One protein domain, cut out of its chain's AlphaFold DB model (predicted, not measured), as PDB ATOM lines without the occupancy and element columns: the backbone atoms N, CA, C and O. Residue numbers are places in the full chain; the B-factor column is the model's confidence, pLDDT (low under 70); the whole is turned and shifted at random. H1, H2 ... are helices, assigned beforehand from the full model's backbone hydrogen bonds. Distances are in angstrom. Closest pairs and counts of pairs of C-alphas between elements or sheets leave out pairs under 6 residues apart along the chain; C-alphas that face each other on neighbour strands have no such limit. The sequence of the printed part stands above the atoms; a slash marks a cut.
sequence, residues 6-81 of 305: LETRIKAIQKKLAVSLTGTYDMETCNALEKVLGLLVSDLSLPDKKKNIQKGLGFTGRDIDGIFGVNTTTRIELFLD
ATOM      1  N   LEU A   6     136.023 126.853 173.934       93.56
ATOM      2  CA  LEU A   6     137.149 127.714 173.575       93.56
ATOM      3  C   LEU A   6     137.378 128.808 174.624       93.56
ATOM      4  O   LEU A   6     138.513 129.029 175.032       93.56
ATOM      5  N   GLU A   7     136.312 129.434 175.120       95.44
ATOM      6  CA  GLU A   7     136.390 130.458 176.172       95.44
ATOM      7  C   GLU A   7     137.070 129.911 177.438       95.44
ATOM      8  O   GLU A   7     137.927 130.563 178.032       95.44
ATOM      9  N   THR A   8     136.746 128.672 177.814       95.88
ATOM     10  CA  THR A   8     137.363 127.983 178.962       95.88
ATOM     11  C   THR A   8     138.873 127.822 178.785       95.88
ATOM     12  O   THR A   8     139.645 128.089 179.709       95.88
ATOM     13  N   ARG A   9     139.309 127.431 177.583       96.38
ATOM     14  CA  ARG A   9     140.732 127.299 177.235       96.38
ATOM     15  C   ARG A   9     141.445 128.648 177.256       96.38
ATOM     16  O   ARG A   9     142.542 128.752 177.802       96.38
ATOM     17  N   ILE A  10     140.799 129.695 176.744       97.56
ATOM     18  CA  ILE A  10     141.339 131.059 176.770       97.56
ATOM     19  C   ILE A  10     141.528 131.535 178.214       97.56
ATOM     20  O   ILE A  10     142.613 132.001 178.550       97.56
ATOM     21  N   LYS A  11     140.545 131.331 179.101       97.56
ATOM     22  CA  LYS A  11     140.688 131.666 180.531       97.56
ATOM     23  C   LYS A  11     141.842 130.903 181.190       97.56
ATOM     24  O   LYS A  11     142.569 131.467 182.004       97.56
ATOM     25  N   ALA A  12     142.068 129.640 180.826       96.81
ATOM     26  CA  ALA A  12     143.213 128.881 181.330       96.81
ATOM     27  C   ALA A  12     144.562 129.457 180.854       96.81
ATOM     28  O   ALA A  12     145.511 129.512 181.637       96.81
ATOM     29  N   ILE A  13     144.644 129.921 179.601       97.19
ATOM     30  CA  ILE A  13     145.811 130.645 179.068       97.19
ATOM     31  C   ILE A  13     146.018 131.959 179.829       97.19
ATOM     32  O   ILE A  13     147.114 132.209 180.321       97.19
ATOM     33  N   GLN A  14     144.967 132.766 179.984       98.19
ATOM     34  CA  GLN A  14     145.021 134.052 180.689       98.19
ATOM     35  C   GLN A  14     145.502 133.892 182.134       98.19
ATOM     36  O   GLN A  14     146.356 134.648 182.592       98.19
ATOM     37  N   LYS A  15     145.055 132.833 182.818       97.62
ATOM     38  CA  LYS A  15     145.538 132.482 184.157       97.62
ATOM     39  C   LYS A  15     147.048 132.222 184.187       97.62
ATOM     40  O   LYS A  15     147.711 132.677 185.112       97.62
ATOM     41  N   LYS A  16     147.600 131.508 183.197       96.19
ATOM     42  CA  LYS A  16     149.053 131.249 183.094       96.19
ATOM     43  C   LYS A  16     149.849 132.510 182.775       96.19
ATOM     44  O   LYS A  16     150.971 132.657 183.244       96.19
ATOM     45  N   LEU A  17     149.262 133.406 181.988       96.81
ATOM     46  CA  LEU A  17     149.841 134.703 181.644       96.81
ATOM     47  C   LEU A  17     149.704 135.744 182.765       96.81
ATOM     48  O   LEU A  17     150.273 136.823 182.637       96.81
ATOM     49  N   ALA A  18     148.978 135.422 183.842       97.44
ATOM     50  CA  ALA A  18     148.653 136.329 184.942       97.44
ATOM     51  C   ALA A  18     147.943 137.623 184.484       97.44
ATOM     52  O   ALA A  18     148.251 138.707 184.972       97.44
ATOM     53  N   VAL A  19     146.987 137.492 183.557       97.75
ATOM     54  CA  VAL A  19     146.138 138.588 183.045       97.75
ATOM     55  C   VAL A  19     144.657 138.342 183.356       97.75
ATOM     56  O   VAL A  19     144.278 137.262 183.828       97.75
ATOM     57  N   SER A  20     143.805 139.327 183.074       97.56
ATOM     58  CA  SER A  20     142.358 139.251 183.307       97.56
ATOM     59  C   SER A  20     141.703 138.065 182.582       97.56
ATOM     60  O   SER A  20     141.963 137.808 181.410       97.56
ATOM     61  N   LEU A  21     140.802 137.340 183.262       97.62
ATOM     62  CA  LEU A  21     140.147 136.130 182.734       97.62
ATOM     63  C   LEU A  21     138.917 136.453 181.867       97.62
ATOM     64  O   LEU A  21     137.809 135.985 182.140       97.62
ATOM     65  N   THR A  22     139.094 137.268 180.831       96.81
ATOM     66  CA  THR A  22     137.988 137.742 179.980       96.81
ATOM     67  C   THR A  22     137.387 136.648 179.097       96.81
ATOM     68  O   THR A  22     136.266 136.790 178.621       96.81
ATOM     69  N   GLY A  23     138.106 135.540 178.873       96.06
ATOM     70  CA  GLY A  23     137.680 134.471 177.963       96.06
ATOM     71  C   GLY A  23     137.799 134.828 176.483       96.06
ATOM     72  O   GLY A  23     137.357 134.062 175.629       96.06
ATOM     73  N   THR A  24     138.442 135.954 176.172       96.06
ATOM     74  CA  THR A  24     138.734 136.392 174.807       96.06
ATOM     75  C   THR A  24     140.197 136.797 174.680       96.06
ATOM     76  O   THR A  24     140.837 137.179 175.652       96.06
ATOM     77  N   TYR A  25     140.746 136.732 173.470       97.00
ATOM     78  CA  TYR A  25     142.072 137.285 173.196       97.00
ATOM     79  C   TYR A  25     141.976 138.804 173.022       97.00
ATOM     80  O   TYR A  25     141.881 139.297 171.893       97.00
ATOM     81  N   ASP A  26     141.939 139.510 174.147       96.88
ATOM     82  CA  ASP A  26     141.971 140.969 174.249       96.88
ATOM     83  C   ASP A  26     143.404 141.530 174.155       96.88
ATOM     84  O   ASP A  26     144.376 140.797 173.934       96.88
ATOM     85  N   MET A  27     143.527 142.855 174.270       96.62
ATOM     86  CA  MET A  27     144.804 143.565 174.157       96.62
ATOM     87  C   MET A  27     145.799 143.151 175.247       96.62
ATOM     88  O   MET A  27     146.964 142.903 174.944       96.62
ATOM     89  N   GLU A  28     145.340 143.027 176.495       97.06
ATOM     90  CA  GLU A  28     146.176 142.615 177.629       97.06
ATOM     91  C   GLU A  28     146.752 141.210 177.397       97.06
ATOM     92  O   GLU A  28     147.964 140.999 177.483       97.06
ATOM     93  N   THR A  29     145.897 140.270 176.986       97.69
ATOM     94  CA  THR A  29     146.289 138.893 176.665       97.69
ATOM     95  C   THR A  29     147.285 138.847 175.506       97.69
ATOM     96  O   THR A  29     148.278 138.122 175.574       97.69
ATOM     97  N   CYS A  30     147.056 139.621 174.440       97.31
ATOM     98  CA  CYS A  30     147.960 139.651 173.287       97.31
ATOM     99  C   CYS A  30     149.319 140.279 173.635       97.31
ATOM    100  O   CYS A  30     150.345 139.749 173.218       97.31
ATOM    101  N   ASN A  31     149.352 141.338 174.448       96.44
ATOM    102  CA  ASN A  31     150.602 141.934 174.932       96.44
ATOM    103  C   ASN A  31     151.415 140.942 175.773       96.44
ATOM    104  O   ASN A  31     152.627 140.813 175.588       96.44
ATOM    105  N   ALA A  32     150.747 140.210 176.669       96.81
ATOM    106  CA  ALA A  32     151.391 139.169 177.458       96.81
ATOM    107  C   ALA A  32     151.954 138.052 176.565       96.81
ATOM    108  O   ALA A  32     153.093 137.635 176.773       96.81
ATOM    109  N   LEU A  33     151.204 137.620 175.541       96.38
ATOM    110  CA  LEU A  33     151.652 136.626 174.559       96.38
ATOM    111  C   LEU A  33     152.865 137.093 173.745       96.38
ATOM    112  O   LEU A  33     153.822 136.333 173.620       96.38
ATOM    113  N   GLU A  34     152.861 138.326 173.223       95.31
ATOM    114  CA  GLU A  34     154.020 138.891 172.514       95.31
ATOM    115  C   GLU A  34     155.268 138.860 173.403       95.31
ATOM    116  O   GLU A  34     156.313 138.365 172.978       95.31
ATOM    117  N   LYS A  35     155.134 139.279 174.668       94.50
ATOM    118  CA  LYS A  35     156.233 139.284 175.638       94.50
ATOM    119  C   LYS A  35     156.807 137.886 175.884       94.50
ATOM    120  O   LYS A  35     158.021 137.716 175.819       94.50
ATOM    121  N   VAL A  36     155.967 136.885 176.169       93.12
ATOM    122  CA  VAL A  36     156.460 135.522 176.455       93.12
ATOM    123  C   VAL A  36     157.037 134.839 175.216       93.12
ATOM    124  O   VAL A  36     157.978 134.064 175.344       93.12
ATOM    125  N   LEU A  37     156.540 135.169 174.020       91.12
ATOM    126  CA  LEU A  37     157.098 134.703 172.746       91.12
ATOM    127  C   LEU A  37     158.414 135.408 172.369       91.12
ATOM    128  O   LEU A  37     159.029 135.041 171.369       91.12
ATOM    129  N   GLY A  38     158.851 136.410 173.140       90.62
ATOM    130  CA  GLY A  38     160.030 137.220 172.825       90.62
ATOM    131  C   GLY A  38     159.834 138.129 171.608       90.62
ATOM    132  O   GLY A  38     160.812 138.540 170.985       90.62
ATOM    133  N   LEU A  39     158.584 138.423 171.246       90.19
ATOM    134  CA  LEU A  39     158.243 139.404 170.221       90.19
ATOM    135  C   LEU A  39     158.303 140.812 170.827       90.19
ATOM    136  O   LEU A  39     158.043 141.006 172.017       90.19
ATOM    137  N   LEU A  40     158.615 141.811 170.000       87.06
ATOM    138  CA  LEU A  40     158.489 143.207 170.410       87.06
ATOM    139  C   LEU A  40     157.017 143.506 170.709       87.06
ATOM    140  O   LEU A  40     156.169 143.368 169.825       87.06
ATOM    141  N   VAL A  41     156.732 143.927 171.944       80.31
ATOM    142  CA  VAL A  41     155.409 144.437 172.310       80.31
ATOM    143  C   VAL A  41     155.218 145.743 171.551       80.31
ATOM    144  O   VAL A  41     155.909 146.725 171.802       80.31
ATOM    145  N   SER A  42     154.342 145.704 170.559       76.38
ATOM    146  CA  SER A  42     154.178 146.773 169.572       76.38
ATOM    147  C   SER A  42     152.927 147.606 169.853       76.38
ATOM    148  O   SER A  42     151.982 147.093 170.438       76.38
ATOM    149  N   ASP A  43     152.830 148.849 169.385       87.06
ATOM    150  CA  ASP A  43     151.584 149.641 169.492       87.06
ATOM    151  C   ASP A  43     150.567 149.300 168.380       87.06
ATOM    152  O   ASP A  43     149.768 150.126 167.943       87.06
ATOM    153  N   LEU A  44     150.616 148.064 167.877       89.19
ATOM    154  CA  LEU A  44     149.756 147.580 166.800       89.19
ATOM    155  C   LEU A  44     148.292 147.425 167.236       89.19
ATOM    156  O   LEU A  44     147.975 147.180 168.404       89.19
ATOM    157  N   SER A  45     147.396 147.467 166.246       94.62
ATOM    158  CA  SER A  45     145.986 147.109 166.420       94.62
ATOM    159  C   SER A  45     145.838 145.664 166.924       94.62
ATOM    160  O   SER A  45     146.691 144.809 166.668       94.62
ATOM    161  N   LEU A  46     144.736 145.347 167.616       95.38
ATOM    162  CA  LEU A  46     144.500 143.987 168.123       95.38
ATOM    163  C   LEU A  46     144.546 142.906 167.014       95.38
ATOM    164  O   LEU A  46     145.193 141.879 167.234       95.38
ATOM    165  N   PRO A  47     143.930 143.091 165.825       95.25
ATOM    166  CA  PRO A  47     144.080 142.147 164.713       95.25
ATOM    167  C   PRO A  47     145.532 141.962 164.249       95.25
ATOM    168  O   PRO A  47     145.950 140.835 163.980       95.25
ATOM    169  N   ASP A  48     146.319 143.036 164.187       94.69
ATOM    170  CA  ASP A  48     147.707 142.962 163.721       94.69
ATOM    171  C   ASP A  48     148.630 142.311 164.755       94.69
ATOM    172  O   ASP A  48     149.488 141.506 164.388       94.69
ATOM    173  N   LYS A  49     148.392 142.540 166.053       95.62
ATOM    174  CA  LYS A  49     149.042 141.785 167.139       95.62
ATOM    175  C   LYS A  49     148.749 140.298 167.047       95.62
ATOM    176  O   LYS A  49     149.658 139.478 167.143       95.62
ATOM    177  N   LYS A  50     147.489 139.929 166.803       97.12
ATOM    178  CA  LYS A  50     147.102 138.526 166.606       97.12
ATOM    179  C   LYS A  50     147.856 137.900 165.433       97.12
ATOM    180  O   LYS A  50     148.425 136.819 165.590       97.12
ATOM    181  N   LYS A  51     147.964 138.601 164.301       96.56
ATOM    182  CA  LYS A  51     148.791 138.159 163.163       96.56
ATOM    183  C   LYS A  51     150.270 138.021 163.539       96.56
ATOM    184  O   LYS A  51     150.916 137.056 163.137       96.56
ATOM    185  N   ASN A  52     150.817 138.955 164.314       95.06
ATOM    186  CA  ASN A  52     152.206 138.903 164.774       95.06
ATOM    187  C   ASN A  52     152.473 137.682 165.672       95.06
ATOM    188  O   ASN A  52     153.418 136.927 165.448       95.06
ATOM    189  N   ILE A  53     151.578 137.414 166.622       96.56
ATOM    190  CA  ILE A  53     151.618 136.223 167.479       96.56
ATOM    191  C   ILE A  53     151.496 134.938 166.645       96.56
ATOM    192  O   ILE A  53     152.264 134.004 166.859       96.56
ATOM    193  N   GLN A  54     150.595 134.883 165.653       96.81
ATOM    194  CA  GLN A  54     150.501 133.752 164.719       96.81
ATOM    195  C   GLN A  54     151.838 133.499 163.998       96.81
ATOM    196  O   GLN A  54     152.299 132.358 163.947       96.81
ATOM    197  N   LYS A  55     152.517 134.547 163.513       94.44
ATOM    198  CA  LYS A  55     153.868 134.413 162.937       94.44
ATOM    199  C   LYS A  55     154.871 133.862 163.956       94.44
ATOM    200  O   LYS A  55     155.627 132.947 163.632       94.44
ATOM    201  N   GLY A  56     154.854 134.372 165.191       92.75
ATOM    202  CA  GLY A  56     155.701 133.886 166.288       92.75
ATOM    203  C   GLY A  56     155.492 132.399 166.599       92.75
ATOM    204  O   GLY A  56     156.455 131.667 166.806       92.75
ATOM    205  N   LEU A  57     154.246 131.929 166.518       93.62
ATOM    206  CA  LEU A  57     153.843 130.526 166.687       93.62
ATOM    207  C   LEU A  57     154.047 129.662 165.424       93.62
ATOM    208  O   LEU A  57     153.574 128.522 165.365       93.62
ATOM    209  N   GLY A  58     154.702 130.196 164.389       93.19
ATOM    210  CA  GLY A  58     155.040 129.468 163.165       93.19
ATOM    211  C   GLY A  58     153.860 129.206 162.224       93.19
ATOM    212  O   GLY A  58     153.871 128.220 161.490       93.19
ATOM    213  N   PHE A  59     152.797 130.013 162.259       94.69
ATOM    214  CA  PHE A  59     151.809 130.019 161.171       94.69
ATOM    215  C   PHE A  59     152.400 130.701 159.933       94.69
ATOM    216  O   PHE A  59     153.236 131.598 160.050       94.69
ATOM    217  N   THR A  60     151.974 130.275 158.744       93.81
ATOM    218  CA  THR A  60     152.476 130.786 157.461       93.81
ATOM    219  C   THR A  60     151.328 131.023 156.479       93.81
ATOM    220  O   THR A  60     150.232 130.485 156.627       93.81
ATOM    221  N   GLY A  61     151.567 131.861 155.467       93.56
ATOM    222  CA  GLY A  61     150.605 132.107 154.392       93.56
ATOM    223  C   GLY A  61     149.245 132.604 154.893       93.56
ATOM    224  O   GLY A  61     149.169 133.570 155.650       93.56
ATOM    225  N   ARG A  62     148.172 131.938 154.447       93.44
ATOM    226  CA  ARG A  62     146.781 132.312 154.754       93.44
ATOM    227  C   ARG A  62     146.377 132.061 156.207       93.44
ATOM    228  O   ARG A  62     145.390 132.640 156.638       93.44
ATOM    229  N   ASP A  63     147.149 131.278 156.957       92.88
ATOM    230  CA  ASP A  63     146.854 130.996 158.367       92.88
ATOM    231  C   ASP A  63     147.281 132.144 159.307       92.88
ATOM    232  O   ASP A  63     147.111 132.056 160.522       92.88
ATOM    233  N   ILE A  64     147.863 133.221 158.762       96.44
ATOM    234  CA  ILE A  64     148.170 134.466 159.480       96.44
ATOM    235  C   ILE A  64     147.041 135.478 159.217       96.44
ATOM    236  O   ILE A  64     147.209 136.493 158.536       96.44
ATOM    237  N   ASP A  65     145.856 135.177 159.729       95.50
ATOM    238  CA  ASP A  65     144.617 135.920 159.477       95.50
ATOM    239  C   ASP A  65     144.208 136.860 160.626       95.50
ATOM    240  O   ASP A  65     143.382 137.751 160.438       95.50
ATOM    241  N   GLY A  66     144.824 136.728 161.803       95.38
ATOM    242  CA  GLY A  66     144.454 137.448 163.022       95.38
ATOM    243  C   GLY A  66     143.246 136.846 163.748       95.38
ATOM    244  O   GLY A  66     142.753 137.442 164.708       95.38
ATOM    245  N   ILE A  67     142.774 135.669 163.327       94.88
ATOM    246  CA  ILE A  67     141.615 134.977 163.893       94.88
ATOM    247  C   ILE A  67     142.103 133.834 164.785       94.88
ATOM    248  O   ILE A  67     142.677 132.837 164.350       94.88
ATOM    249  N   PHE A  68     141.875 133.967 166.091       95.81
ATOM    250  CA  PHE A  68     142.315 132.965 167.062       95.81
ATOM    251  C   PHE A  68     141.217 131.933 167.288       95.81
ATOM    252  O   PHE A  68     140.372 132.080 168.169       95.81
ATOM    253  N   GLY A  69     141.238 130.893 166.458       92.94
ATOM    254  CA  GLY A  69     140.431 129.692 166.643       92.94
ATOM    255  C   GLY A  69     141.171 128.586 167.401       92.94
ATOM    256  O   GLY A  69     142.257 128.779 167.949       92.94
ATOM    257  N   VAL A  70     140.599 127.381 167.352       93.62
ATOM    258  CA  VAL A  70     141.107 126.169 168.021       93.62
ATOM    259  C   VAL A  70     142.590 125.914 167.730       93.62
ATOM    260  O   VAL A  70     143.332 125.606 168.656       93.62
ATOM    261  N   ASN A  71     143.034 126.075 166.480       92.44
ATOM    262  CA  ASN A  71     144.419 125.805 166.082       92.44
ATOM    263  C   ASN A  71     145.414 126.761 166.751       92.44
ATOM    264  O   ASN A  71     146.423 126.315 167.298       92.44
ATOM    265  N   THR A  72     145.127 128.066 166.741       95.94
ATOM    266  CA  THR A  72     145.977 129.072 167.390       95.94
ATOM    267  C   THR A  72     146.002 128.859 168.898       95.94
ATOM    268  O   THR A  72     147.078 128.842 169.489       95.94
ATOM    269  N   THR A  73     144.844 128.589 169.510       96.12
ATOM    270  CA  THR A  73     144.748 128.266 170.938       96.12
ATOM    271  C   THR A  73     145.573 127.035 171.303       96.12
ATOM    272  O   THR A  73     146.343 127.098 172.256       96.12
ATOM    273  N   THR A  74     145.502 125.954 170.522       92.75
ATOM    274  CA  THR A  74     146.317 124.751 170.755       92.75
ATOM    275  C   THR A  74     147.814 125.053 170.671       92.75
ATOM    276  O   THR A  74     148.578 124.569 171.500       92.75
ATOM    277  N   ARG A  75     148.265 125.875 169.711       91.94
ATOM    278  CA  ARG A  75     149.692 126.239 169.625       91.94
ATOM    279  C   ARG A  75     150.144 127.119 170.787       91.94
ATOM    280  O   ARG A  75     151.253 126.930 171.267       91.94
ATOM    281  N   ILE A  76     149.295 128.029 171.263       94.75
ATOM    282  CA  ILE A  76     149.576 128.811 172.476       94.75
ATOM    283  C   ILE A  76     149.684 127.884 173.691       94.75
ATOM    284  O   ILE A  76     150.599 128.033 174.490       94.75
ATOM    285  N   GLU A  77     148.789 126.906 173.828       93.44
ATOM    286  CA  GLU A  77     148.856 125.926 174.917       93.44
ATOM    287  C   GLU A  77     150.138 125.100 174.859       93.44
ATOM    288  O   GLU A  77     150.790 124.968 175.884       93.44
ATOM    289  N   LEU A  78     150.534 124.600 173.683       90.19
ATOM    290  CA  LEU A  78     151.806 123.887 173.507       90.19
ATOM    291  C   LEU A  78     153.021 124.775 173.792       90.19
ATOM    292  O   LEU A  78     154.032 124.279 174.266       90.19
ATOM    293  N   PHE A  79     152.938 126.071 173.488       92.31
ATOM    294  CA  PHE A  79     153.999 127.024 173.798       92.31
ATOM    295  C   PHE A  79     154.137 127.272 175.304       92.31
ATOM    296  O   PHE A  79     155.247 127.313 175.828       92.31
ATOM    297  N   LEU A  80     153.008 127.446 175.992       92.38
ATOM    298  CA  LEU A  80     152.973 127.753 177.422       92.38
ATOM    299  C   LEU A  80     153.119 126.511 178.308       92.38
ATOM    300  O   LEU A  80     153.480 126.642 179.475       92.38
ATOM    301  N   ASP A  81     152.803 125.330 177.784       87.19
ATOM    302  CA  ASP A  81     152.947 124.065 178.490       87.19
ATOM    303  C   ASP A  81     154.288 123.409 178.172       87.19
ATOM    304  O   ASP A  81     154.730 123.349 177.031       87.19
TER     305      ASP A  81
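This is residues 6 to 81 of the 305 residues of an uncharacterized protein of Chryseobacterium sp. cx-624 (UniProt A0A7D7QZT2). Four short helices make two side-by-side pairs, H1 with H4 and H2 with H3, and the two pairs pack on each other crossed at steep angles. Taken round in chain order the four helices form a four-sided ring, loosely closed between H3 and H4, with H2 and H4 near each other across it. The long link from H3 to H4 swings out past the helices to Gly 61. The printed part has 76 residues, with four named helices in the order H1, H2, H3, H4 and no named strand; its class is all helix, with helices holding 44 of the 44 residues in named elements. The whole is compact and rounded, with a radius of gyration of the C-alphas of 11.1 A and spans of 29 by 25 by 19 A.

H1 is residues 6 to 17, 16.6 A from first to last C-alpha, and begins at C-alpha 6 at (137.149, 127.714, 173.575). H2 is residues 27 to 36, 14.3 A long, with C-alpha 27 at (144.804, 143.565, 174.157). H3 is residues 46 to 56, 15.2 A long. H4 is residues 70 to 80, also 15.2 A long, and ends at C-alpha 80 at (152.973, 127.753, 177.422).

H1 touches H2 with its residues 14 to 17 alone; the closest C-alphas are those of Leu 17 and Ala 32, 6.3 A apart. These two helices run the same way at a steep tilt of 55 degrees. H1 also touches H4 at a shallow tilt of 22 degrees, the same way, and the closest C-alphas are those of Ile 13 and Glu 77, 7.0 A apart. H2 touches H3 at a shallow tilt of 20 degrees, the same way, with the C-alphas of Met 27 and Leu 46 the closest at 6.1 A. The helix packing is mostly aligned, but only just, with 2 of these 3 pairs at a shallow tilt. H3 and H4 are close but not clearly touching: their closest C-alphas, those of Gln 54 and Thr 72, are 7.0 A apart, and they run the same way at a steep tilt of 61 degrees. H2 and H4 are near each other, with 5 pairs of C-alphas within 10 A. H1 and H3 are apart. In H1, H2, H3 and H4 every O i to N i+4 pair is within hydrogen-bond range.

The two C-alphas farthest apart are those of Ser 20 and Gly 61, at 30.9 A. The links H1 to H2 and H2 to H3 are short, with 9 residues each, and the link H3 to H4 is long, with 13, residues 57 to 69. The printed part has no cut, and its mean pLDDT is 94.3; no printed residue is under 70.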